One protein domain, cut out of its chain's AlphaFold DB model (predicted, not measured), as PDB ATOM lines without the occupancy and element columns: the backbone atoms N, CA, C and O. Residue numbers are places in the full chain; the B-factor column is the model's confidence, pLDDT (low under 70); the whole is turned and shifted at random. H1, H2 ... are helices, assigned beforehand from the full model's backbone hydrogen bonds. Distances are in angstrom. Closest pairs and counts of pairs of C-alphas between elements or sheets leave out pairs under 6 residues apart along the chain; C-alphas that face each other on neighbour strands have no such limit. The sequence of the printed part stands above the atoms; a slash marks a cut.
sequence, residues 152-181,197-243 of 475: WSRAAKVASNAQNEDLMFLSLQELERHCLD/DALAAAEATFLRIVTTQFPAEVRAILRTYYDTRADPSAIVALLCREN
ATOM      1  N   TRP A 152      18.483  38.909  12.659       93.50
ATOM      2  CA  TRP A 152      18.161  40.258  13.124       93.50
ATOM      3  C   TRP A 152      19.059  41.329  12.494       93.50
ATOM      4  O   TRP A 152      18.601  42.409  12.124       93.50
ATOM      5  N   SER A 153      20.349  41.018  12.335       93.19
ATOM      6  CA  SER A 153      21.350  41.965  11.838       93.19
ATOM      7  C   SER A 153      21.087  42.386  10.390       93.19
ATOM      8  O   SER A 153      21.223  43.562  10.042       93.19
ATOM      9  N   ARG A 154      20.693  41.440   9.530       92.00
ATOM     10  CA  ARG A 154      20.374  41.726   8.131       92.00
ATOM     11  C   ARG A 154      18.974  42.295   7.990       92.00
ATOM     12  O   ARG A 154      18.815  43.209   7.186       92.00
ATOM     13  N   ALA A 155      18.010  41.839   8.793       94.19
ATOM     14  CA  ALA A 155      16.683  42.453   8.858       94.19
ATOM     15  C   ALA A 155      16.785  43.961   9.143       94.19
ATOM     16  O   ALA A 155      16.293  44.774   8.359       94.19
ATOM     17  N   ALA A 156      17.547  44.339  10.174       94.31
ATOM     18  CA  ALA A 156      17.780  45.732  10.541       94.31
ATOM     19  C   ALA A 156      18.494  46.535   9.437       94.31
ATOM     20  O   ALA A 156      18.142  47.684   9.185       94.31
ATOM     21  N   LYS A 157      19.471  45.938   8.738       94.25
ATOM     22  CA  LYS A 157      20.147  46.579   7.593       94.25
ATOM     23  C   LYS A 157      19.197  46.827   6.422       94.25
ATOM     24  O   LYS A 157      19.233  47.904   5.839       94.25
ATOM     25  N   VAL A 158      18.351  45.854   6.080       93.06
ATOM     26  CA  VAL A 158      17.356  46.010   5.006       93.06
ATOM     27  C   VAL A 158      16.335  47.084   5.380       93.06
ATOM     28  O   VAL A 158      16.071  47.960   4.562       93.06
ATOM     29  N   ALA A 159      15.836  47.080   6.620       94.88
ATOM     30  CA  ALA A 159      14.920  48.104   7.123       94.88
ATOM     31  C   ALA A 159      15.548  49.513   7.133       94.88
ATOM     32  O   ALA A 159      14.901  50.490   6.763       94.88
ATOM     33  N   SER A 160      16.830  49.616   7.491       95.44
ATOM     34  CA  SER A 160      17.579  50.876   7.456       95.44
ATOM     35  C   SER A 160      17.774  51.394   6.031       95.44
ATOM     36  O   SER A 160      17.581  52.579   5.780       95.44
ATOM     37  N   ASN A 161      18.115  50.517   5.083       93.75
ATOM     38  CA  ASN A 161      18.253  50.887   3.670       93.75
ATOM     39  C   ASN A 161      16.910  51.296   3.047       93.75
ATOM     40  O   ASN A 161      16.879  52.139   2.155       93.75
ATOM     41  N   ALA A 162      15.813  50.708   3.526       92.75
ATOM     42  CA  ALA A 162      14.447  51.082   3.183       92.75
ATOM     43  C   ALA A 162      14.016  52.439   3.769       92.75
ATOM     44  O   ALA A 162      12.985  52.966   3.362       92.75
ATOM     45  N   GLN A 163      14.770  52.984   4.733       92.12
ATOM     46  CA  GLN A 163      14.411  54.176   5.512       92.12
ATOM     47  C   GLN A 163      13.012  54.090   6.150       92.12
ATOM     48  O   GLN A 163      12.339  55.099   6.331       92.12
ATOM     49  N   ASN A 164      12.572  52.878   6.506       93.69
ATOM     50  CA  ASN A 164      11.278  52.651   7.141       93.69
ATOM     51  C   ASN A 164      11.459  52.465   8.656       93.69
ATOM     52  O   ASN A 164      11.961  51.433   9.110       93.69
ATOM     53  N   GLU A 165      11.054  53.474   9.430       93.25
ATOM     54  CA  GLU A 165      11.172  53.495  10.896       93.25
ATOM     55  C   GLU A 165      10.388  52.367  11.570       93.25
ATOM     56  O   GLU A 165      10.913  51.739  12.493       93.25
ATOM     57  N   ASP A 166       9.204  52.024  11.057       94.25
ATOM     58  CA  ASP A 166       8.372  50.951  11.608       94.25
ATOM     59  C   ASP A 166       9.056  49.587  11.461       94.25
ATOM     60  O   ASP A 166       9.059  48.782  12.392       94.25
ATOM     61  N   LEU A 167       9.707  49.325  10.320       93.69
ATOM     62  CA  LEU A 167      10.449  48.076  10.097       93.69
ATOM     63  C   LEU A 167      11.741  48.008  10.919       93.69
ATOM     64  O   LEU A 167      12.142  46.928  11.370       93.69
ATOM     65  N   MET A 168      12.403  49.150  11.121       95.06
ATOM     66  CA  MET A 168      13.571  49.242  11.997       95.06
ATOM     67  C   MET A 168      13.176  48.957  13.449       95.06
ATOM     68  O   MET A 168      13.843  48.170  14.125       95.06
ATOM     69  N   PHE A 169      12.063  49.535  13.902       94.19
ATOM     70  CA  PHE A 169      11.518  49.300  15.233       94.19
ATOM     71  C   PHE A 169      11.025  47.858  15.410       94.19
ATOM     72  O   PHE A 169      11.370  47.223  16.403       94.19
ATOM     73  N   LEU A 170      10.329  47.291  14.420       94.88
ATOM     74  CA  LEU A 170       9.914  45.884  14.422       94.88
ATOM     75  C   LEU A 170      11.116  44.944  14.597       94.88
ATOM     76  O   LEU A 170      11.057  43.989  15.369       94.88
ATOM     77  N   SER A 171      12.227  45.241  13.917       94.94
ATOM     78  CA  SER A 171      13.457  44.449  14.025       94.94
ATOM     79  C   SER A 171      14.076  44.512  15.426       94.94
ATOM     80  O   SER A 171      14.615  43.517  15.905       94.94
ATOM     81  N   LEU A 172      13.998  45.671  16.090       95.12
ATOM     82  CA  LEU A 172      14.427  45.832  17.481       95.12
ATOM     83  C   LEU A 172      13.499  45.079  18.441       95.12
ATOM     84  O   LEU A 172      13.986  44.365  19.311       95.12
ATOM     85  N   GLN A 173      12.185  45.203  18.258       94.12
ATOM     86  CA  GLN A 173      11.182  44.599  19.130       94.12
ATOM     87  C   GLN A 173      11.221  43.064  19.092       94.12
ATOM     88  O   GLN A 173      11.158  42.421  20.138       94.12
ATOM     89  N   GLU A 174      11.353  42.460  17.907       94.06
ATOM     90  CA  GLU A 174      11.461  40.999  17.797       94.06
ATOM     91  C   GLU A 174      12.765  40.472  18.405       94.06
ATOM     92  O   GLU A 174      12.754  39.434  19.067       94.06
ATOM     93  N   LEU A 175      13.874  41.206  18.258       94.44
ATOM     94  CA  LEU A 175      15.125  40.851  18.927       94.44
ATOM     95  C   LEU A 175      14.997  40.961  20.455       94.44
ATOM     96  O   LEU A 175      15.463  40.075  21.167       94.44
ATOM     97  N   GLU A 176      14.378  42.030  20.966       92.94
ATOM     98  CA  GLU A 176      14.134  42.209  22.403       92.94
ATOM     99  C   GLU A 176      13.295  41.052  22.957       92.94
ATOM    100  O   GLU A 176      13.682  40.428  23.946       92.94
ATOM    101  N   ARG A 177      12.207  40.690  22.264       92.88
ATOM    102  CA  ARG A 177      11.360  39.544  22.617       92.88
ATOM    103  C   ARG A 177      12.144  38.236  22.617       92.88
ATOM    104  O   ARG A 177      12.068  37.491  23.586       92.88
ATOM    105  N   HIS A 178      12.939  37.977  21.581       92.56
ATOM    106  CA  HIS A 178      13.771  36.778  21.519       92.56
ATOM    107  C   HIS A 178      14.782  36.726  22.676       92.56
ATOM    108  O   HIS A 178      14.962  35.679  23.292       92.56
ATOM    109  N   CYS A 179      15.432  37.845  23.012       91.38
ATOM    110  CA  CYS A 179      16.349  37.905  24.150       91.38
ATOM    111  C   CYS A 179      15.643  37.599  25.479       91.38
ATOM    112  O   CYS A 179      16.223  36.902  26.312       91.38
ATOM    113  N   LEU A 180      14.407  38.068  25.661       88.69
ATOM    114  CA  LEU A 180      13.587  37.768  26.838       88.69
ATOM    115  C   LEU A 180      13.152  36.299  26.888       88.69
ATOM    116  O   LEU A 180      13.268  35.677  27.940       88.69
ATOM    117  N   ASP A 181      12.711  35.736  25.762       88.50
ATOM    118  CA  ASP A 181      12.293  34.331  25.657       88.50
ATOM    119  C   ASP A 181      13.478  33.371  25.868       88.50
ATOM    120  O   ASP A 181      13.324  32.295  26.441       88.50
ATOM    121  N   ASP A 197      17.863  39.810  37.947       84.88
ATOM    122  CA  ASP A 197      19.181  39.485  37.402       84.88
ATOM    123  C   ASP A 197      19.058  38.841  36.006       84.88
ATOM    124  O   ASP A 197      19.798  39.209  35.091       84.88
ATOM    125  N   ALA A 198      18.078  37.948  35.806       85.75
ATOM    126  CA  ALA A 198      17.776  37.358  34.498       85.75
ATOM    127  C   ALA A 198      17.318  38.415  33.475       85.75
ATOM    128  O   ALA A 198      17.812  38.437  32.347       85.75
ATOM    129  N   LEU A 199      16.446  39.345  33.883       86.62
ATOM    130  CA  LEU A 199      15.992  40.442  33.022       86.62
ATOM    131  C   LEU A 199      17.152  41.367  32.618       86.62
ATOM    132  O   LEU A 199      17.294  41.708  31.445       86.62
ATOM    133  N   ALA A 200      18.026  41.713  33.567       86.56
ATOM    134  CA  ALA A 200      19.211  42.523  33.293       86.56
ATOM    135  C   ALA A 200      20.195  41.815  32.341       86.56
ATOM    136  O   ALA A 200      20.826  42.464  31.505       86.56
ATOM    137  N   ALA A 201      20.319  40.486  32.430       88.56
ATOM    138  CA  ALA A 201      21.135  39.696  31.509       88.56
ATOM    139  C   ALA A 201      20.542  39.653  30.087       88.56
ATOM    140  O   ALA A 201      21.286  39.774  29.104       88.56
ATOM    141  N   ALA A 202      19.215  39.541  29.972       90.38
ATOM    142  CA  ALA A 202      18.500  39.605  28.698       90.38
ATOM    143  C   ALA A 202      18.699  40.970  28.023       90.38
ATOM    144  O   ALA A 202      19.156  41.041  26.880       90.38
ATOM    145  N   GLU A 203      18.470  42.057  28.765       89.81
ATOM    146  CA  GLU A 203      18.681  43.432  28.298       89.81
ATOM    147  C   GLU A 203      20.148  43.672  27.905       89.81
ATOM    148  O   GLU A 203      20.453  44.288  26.881       89.81
ATOM    149  N   ALA A 204      21.093  43.137  28.683       89.62
ATOM    150  CA  ALA A 204      22.509  43.240  28.365       89.62
ATOM    151  C   ALA A 204      22.876  42.545  27.050       89.62
ATOM    152  O   ALA A 204      23.693  43.068  26.283       89.62
ATOM    153  N   THR A 205      22.270  41.389  26.788       91.94
ATOM    154  CA  THR A 205      22.451  40.633  25.548       91.94
ATOM    155  C   THR A 205      21.831  41.369  24.365       91.94
ATOM    156  O   THR A 205      22.517  41.548  23.356       91.94
ATOM    157  N   PHE A 206      20.601  41.870  24.515       94.31
ATOM    158  CA  PHE A 206      19.916  42.698  23.523       94.31
ATOM    159  C   PHE A 206      20.774  43.899  23.113       94.31
ATOM    160  O   PHE A 206      21.171  44.035  21.954       94.31
ATOM    161  N   LEU A 207      21.163  44.725  24.087       93.12
ATOM    162  CA  LEU A 207      21.936  45.935  23.834       93.12
ATOM    163  C   LEU A 207      23.313  45.630  23.228       93.12
ATOM    164  O   LEU A 207      23.774  46.386  22.380       93.12
ATOM    165  N   ARG A 208      23.962  44.517  23.604       93.44
ATOM    166  CA  ARG A 208      25.220  44.072  22.978       93.44
ATOM    167  C   ARG A 208      25.031  43.744  21.498       93.44
ATOM    168  O   ARG A 208      25.870  44.123  20.682       93.44
ATOM    169  N   ILE A 209      23.975  43.013  21.142       93.62
ATOM    170  CA  ILE A 209      23.694  42.656  19.744       93.62
ATOM    171  C   ILE A 209      23.415  43.927  18.938       93.62
ATOM    172  O   ILE A 209      24.020  44.128  17.886       93.62
ATOM    173  N   VAL A 210      22.589  44.829  19.470       94.31
ATOM    174  CA  VAL A 210      22.261  46.103  18.819       94.31
ATOM    175  C   VAL A 210      23.510  46.968  18.610       94.31
ATOM    176  O   VAL A 210      23.758  47.443  17.503       94.31
ATOM    177  N   THR A 211      24.363  47.149  19.621       93.06
ATOM    178  CA  THR A 211      25.553  48.005  19.464       93.06
ATOM    179  C   THR A 211      26.597  47.428  18.514       93.06
ATOM    180  O   THR A 211      27.274  48.194  17.831       93.06
ATOM    181  N   THR A 212      26.716  46.101  18.430       92.94
ATOM    182  CA  THR A 212      27.751  45.442  17.614       92.94
ATOM    183  C   THR A 212      27.308  45.119  16.189       92.94
ATOM    184  O   THR A 212      28.138  45.154  15.283       92.94
ATOM    185  N   GLN A 213      26.028  44.803  15.968       93.06
ATOM    186  CA  GLN A 213      25.551  44.259  14.690       93.06
ATOM    187  C   GLN A 213      24.587  45.182  13.936       93.06
ATOM    188  O   GLN A 213      24.448  45.025  12.719       93.06
ATOM    189  N   PHE A 214      23.920  46.122  14.616       94.62
ATOM    190  CA  PHE A 214      22.888  46.953  13.990       94.62
ATOM    191  C   PHE A 214      23.466  48.258  13.408       94.62
ATOM    192  O   PHE A 214      24.468  48.768  13.924       94.62
ATOM    193  N   PRO A 215      22.844  48.821  12.352       94.38
ATOM    194  CA  PRO A 215      23.200  50.131  11.795       94.38
ATOM    195  C   PRO A 215      23.016  51.290  12.785       94.38
ATOM    196  O   PRO A 215      22.264  51.188  13.755       94.38
ATOM    197  N   ALA A 216      23.687  52.417  12.528       92.00
ATOM    198  CA  ALA A 216      23.657  53.585  13.412       92.00
ATOM    199  C   ALA A 216      22.268  54.245  13.480       92.00
ATOM    200  O   ALA A 216      21.887  54.757  14.532       92.00
ATOM    201  N   GLU A 217      21.517  54.187  12.383       92.94
ATOM    202  CA  GLU A 217      20.156  54.693  12.216       92.94
ATOM    203  C   GLU A 217      19.190  53.944  13.139       92.94
ATOM    204  O   GLU A 217      18.456  54.551  13.916       92.94
ATOM    205  N   VAL A 218      19.280  52.613  13.156       93.31
ATOM    206  CA  VAL A 218      18.444  51.771  14.020       93.31
ATOM    207  C   VAL A 218      18.772  52.008  15.498       93.31
ATOM    208  O   VAL A 218      17.878  52.088  16.338       93.31
ATOM    209  N   ARG A 219      20.055  52.214  15.833       93.31
ATOM    210  CA  ARG A 219      20.454  52.609  17.197       93.31
ATOM    211  C   ARG A 219      19.933  53.990  17.584       93.31
ATOM    212  O   ARG A 219      19.645  54.215  18.757       93.31
ATOM    213  N   ALA A 220      19.815  54.916  16.632       92.00
ATOM    214  CA  ALA A 220      19.227  56.228  16.881       92.00
ATOM    215  C   ALA A 220      17.728  56.117  17.197       92.00
ATOM    216  O   ALA A 220      17.289  56.725  18.168       92.00
ATOM    217  N   ILE A 221      16.987  55.269  16.476       91.94
ATOM    218  CA  ILE A 221      15.573  54.981  16.773       91.94
ATOM    219  C   ILE A 221      15.422  54.404  18.183       91.94
ATOM    220  O   ILE A 221      14.574  54.864  18.944       91.94
ATOM    221  N   LEU A 222      16.284  53.458  18.575       92.12
ATOM    222  CA  LEU A 222      16.259  52.904  19.933       92.12
ATOM    223  C   LEU A 222      16.518  53.977  21.006       92.12
ATOM    224  O   LEU A 222      15.858  53.983  22.043       92.12
ATOM    225  N   ARG A 223      17.449  54.909  20.753       90.56
ATOM    226  CA  ARG A 223      17.704  56.049  21.651       90.56
ATOM    227  C   ARG A 223      16.462  56.925  21.798       90.56
ATOM    228  O   ARG A 223      16.042  57.175  22.924       90.56
ATOM    229  N   THR A 224      15.843  57.313  20.684       90.06
ATOM    230  CA  THR A 224      14.606  58.104  20.685       90.06
ATOM    231  C   THR A 224      13.482  57.383  21.423       90.06
ATOM    232  O   THR A 224      12.795  57.989  22.241       90.06
ATOM    233  N   TYR A 225      13.324  56.078  21.204       89.94
ATOM    234  CA  TYR A 225      12.330  55.270  21.901       89.94
ATOM    235  C   TYR A 225      12.524  55.303  23.421       89.94
ATOM    236  O   TYR A 225      11.585  55.592  24.166       89.94
ATOM    237  N   TYR A 226      13.744  55.085  23.904       89.38
ATOM    238  CA  TYR A 226      13.998  55.136  25.337       89.38
ATOM    239  C   TYR A 226      13.861  56.547  25.926       89.38
ATOM    240  O   TYR A 226      13.315  56.683  27.025       89.38
ATOM    241  N   ASP A 227      14.264  57.592  25.193       83.50
ATOM    242  CA  ASP A 227      14.020  58.988  25.583       83.50
ATOM    243  C   ASP A 227      12.512  59.252  25.753       83.50
ATOM    244  O   ASP A 227      12.101  59.844  26.753       83.50
ATOM    245  N   THR A 228      11.663  58.752  24.840       86.62
ATOM    246  CA  THR A 228      10.196  58.912  24.941       86.62
ATOM    247  C   THR A 228       9.577  58.145  26.108       86.62
ATOM    248  O   THR A 228       8.640  58.640  26.734       86.62
ATOM    249  N   ARG A 229      10.106  56.963  26.452       82.19
ATOM    250  CA  ARG A 229       9.650  56.177  27.614       82.19
ATOM    251  C   ARG A 229      10.163  56.717  28.948       82.19
ATOM    252  O   ARG A 229       9.719  56.239  29.991       82.19
ATOM    253  N   ALA A 230      11.064  57.701  28.917       73.44
ATOM    254  CA  ALA A 230      11.727  58.260  30.088       73.44
ATOM    255  C   ALA A 230      12.365  57.182  30.985       73.44
ATOM    256  O   ALA A 230      12.351  57.318  32.211       73.44
ATOM    257  N   ASP A 231      12.920  56.124  30.381       77.44
ATOM    258  CA  ASP A 231      13.678  55.093  31.092       77.44
ATOM    259  C   ASP A 231      15.176  55.444  31.079       77.44
ATOM    260  O   ASP A 231      15.884  55.146  30.112       77.44
ATOM    261  N   PRO A 232      15.700  56.108  32.127       76.69
ATOM    262  CA  PRO A 232      17.079  56.572  32.131       76.69
ATOM    263  C   PRO A 232      18.080  55.415  32.178       76.69
ATOM    264  O   PRO A 232      19.202  55.580  31.706       76.69
ATOM    265  N   SER A 233      17.701  54.259  32.733       84.81
ATOM    266  CA  SER A 233      18.617  53.130  32.906       84.81
ATOM    267  C   SER A 233      18.991  52.534  31.550       84.81
ATOM    268  O   SER A 233      20.177  52.394  31.239       84.81
ATOM    269  N   ALA A 234      17.985  52.282  30.710       86.19
ATOM    270  CA  ALA A 234      18.169  51.703  29.385       86.19
ATOM    271  C   ALA A 234      18.977  52.626  28.450       86.19
ATOM    272  O   ALA A 234      19.908  52.178  27.771       86.19
ATOM    273  N   ILE A 235      18.696  53.940  28.467       89.19
ATOM    274  CA  ILE A 235      19.435  54.944  27.669       89.19
ATOM    275  C   ILE A 235      20.903  54.984  28.076       89.19
ATOM    276  O   ILE A 235      21.794  54.954  27.226       89.19
ATOM    277  N   VAL A 236      21.167  55.057  29.380       90.38
ATOM    278  CA  VAL A 236      22.529  55.121  29.916       90.38
ATOM    279  C   VAL A 236      23.286  53.844  29.580       90.38
ATOM    280  O   VAL A 236      24.423  53.920  29.115       90.38
ATOM    281  N   ALA A 237      22.664  52.676  29.755       90.50
ATOM    282  CA  ALA A 237      23.273  51.394  29.421       90.50
ATOM    283  C   ALA A 237      23.640  51.301  27.931       90.50
ATOM    284  O   ALA A 237      24.728  50.825  27.593       90.50
ATOM    285  N   LEU A 238      22.770  51.789  27.040       90.88
ATOM    286  CA  LEU A 238      23.031  51.860  25.603       90.88
ATOM    287  C   LEU A 238      24.197  52.813  25.282       90.88
ATOM    288  O   LEU A 238      25.151  52.408  24.618       90.88
ATOM    289  N   LEU A 239      24.165  54.049  25.789       91.69
ATOM    290  CA  LEU A 239      25.189  55.067  25.516       91.69
ATOM    291  C   LEU A 239      26.567  54.688  26.077       91.69
ATOM    292  O   LEU A 239      27.584  54.917  25.421       91.69
ATOM    293  N   CYS A 240      26.614  54.067  27.259       91.38
ATOM    294  CA  CYS A 240      27.851  53.533  27.828       91.38
ATOM    295  C   CYS A 240      28.459  52.448  26.928       91.38
ATOM    296  O   CYS A 240      29.669  52.449  26.705       91.38
ATOM    297  N   ARG A 241      27.636  51.557  26.355       90.69
ATOM    298  CA  ARG A 241      28.101  50.531  25.403       90.69
ATOM    299  C   ARG A 241      28.556  51.114  24.066       90.69
ATOM    300  O   ARG A 241      29.488  50.582  23.476       90.69
ATOM    301  N   GLU A 242      27.943  52.205  23.607       89.88
ATOM    302  CA  GLU A 242      28.403  52.967  22.433       89.88
ATOM    303  C   GLU A 242      29.674  53.801  22.710       89.88
ATOM    304  O   GLU A 242      30.146  54.502  21.818       89.88
ATOM    305  N   ASN A 243      30.235  53.753  23.927       90.44
ATOM    306  CA  ASN A 243      31.352  54.594  24.377       90.44
ATOM    307  C   ASN A 243      31.054  56.112  24.310       90.44
ATOM    308  O   ASN A 243      31.956  56.946  24.250       90.44
TER     309      ASN A 243
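AT A GLANCE: This is residues 152 to 181 and 197 to 243 of the 475 residues of the protein "Hypothetical protein" of Corethron hystrix (UniProt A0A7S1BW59). Two helical hairpins and a single long helix make this domain: H1 and H2 run side by side in opposite directions, and the second hairpin, H4 and H5, is set so that residues 218 to 222 of H4 pack on residues 165 to 172 of H2, with H4 about perpendicular to H2. H3 packs on H2 at a slant and on H5 with residues 207 to 211, while the turn at residues 228 to 233 sticks out. The printed part has 77 residues with five named helices, H1 to H5 in chain order, and no named strand; the class is all helix. It is compact, with a radius of gyration of the C-alphas of 11.7 A and spans of 36 by 25 by 22 A.

IN THESE COORDINATES: The longest helices have 17 residues each: H2, residues 165 to 181, is 24.2 A from first to last C-alpha, and H3, residues 197 to 213, is 24.1 A. H4, residues 216 to 229, is 20.1 A long. H1, residues 152 to 161, measures 14.2 A and begins with C-alpha 152 at (18.161, 40.258, 13.124). H5, residues 232 to 241, measures 14.3 A and ends with C-alpha 241 at (28.101, 50.531, 25.403). C-alpha 165, where H2 begins, is at (11.172, 53.495, 10.896).

HOW THE PARTS SIT: H2 and H4 are the hubs, touching three helices each. H2 and H1 form a hairpin at a shallow tilt of 9 degrees, with the closest C-alphas, Ala 159 and Met 168, 5.2 A apart. H2 touches H3 at a steep tilt of 40 degrees, opposite ways; the closest C-alphas are those of Cys 179 and Ala 202, 5.3 A apart. H2 touches H4 with residues 165 to 172 alone, about perpendicular at 75 degrees, the closest C-alphas being those of Met 168 and Val 218, 5.9 A apart. H4 only just touches H1, with 3 pairs of C-alphas within 8 A, the closest being Ser 160 and Glu 217 at 6.6 A. H4 and H5 form the other hairpin at a shallow tilt of 21 degrees, with the C-alphas of Tyr 226 and Ile 235 closest, 5.9 A apart. H5 touches H3 at a steep tilt of 47 degrees, with the closest C-alphas, Leu 207 and Leu 238, 6.3 A apart. H5 is apart from H1 and from H2. In H1, H2, H3, H4 and H5 every O i to N i+4 pair is within hydrogen-bond range.

THE WHOLE: The two C-alphas farthest apart, those of Ala 162 and Asp 197, are 36.4 A from each other. Residues 182 to 196 are not printed, and C-alphas 181 and 197 are 14.6 A apart across this cut. The links H1 to H2, H3 to H4 and H4 to H5 are tight. The mean pLDDT of the printed part is 91.0, and no printed residue is under 70.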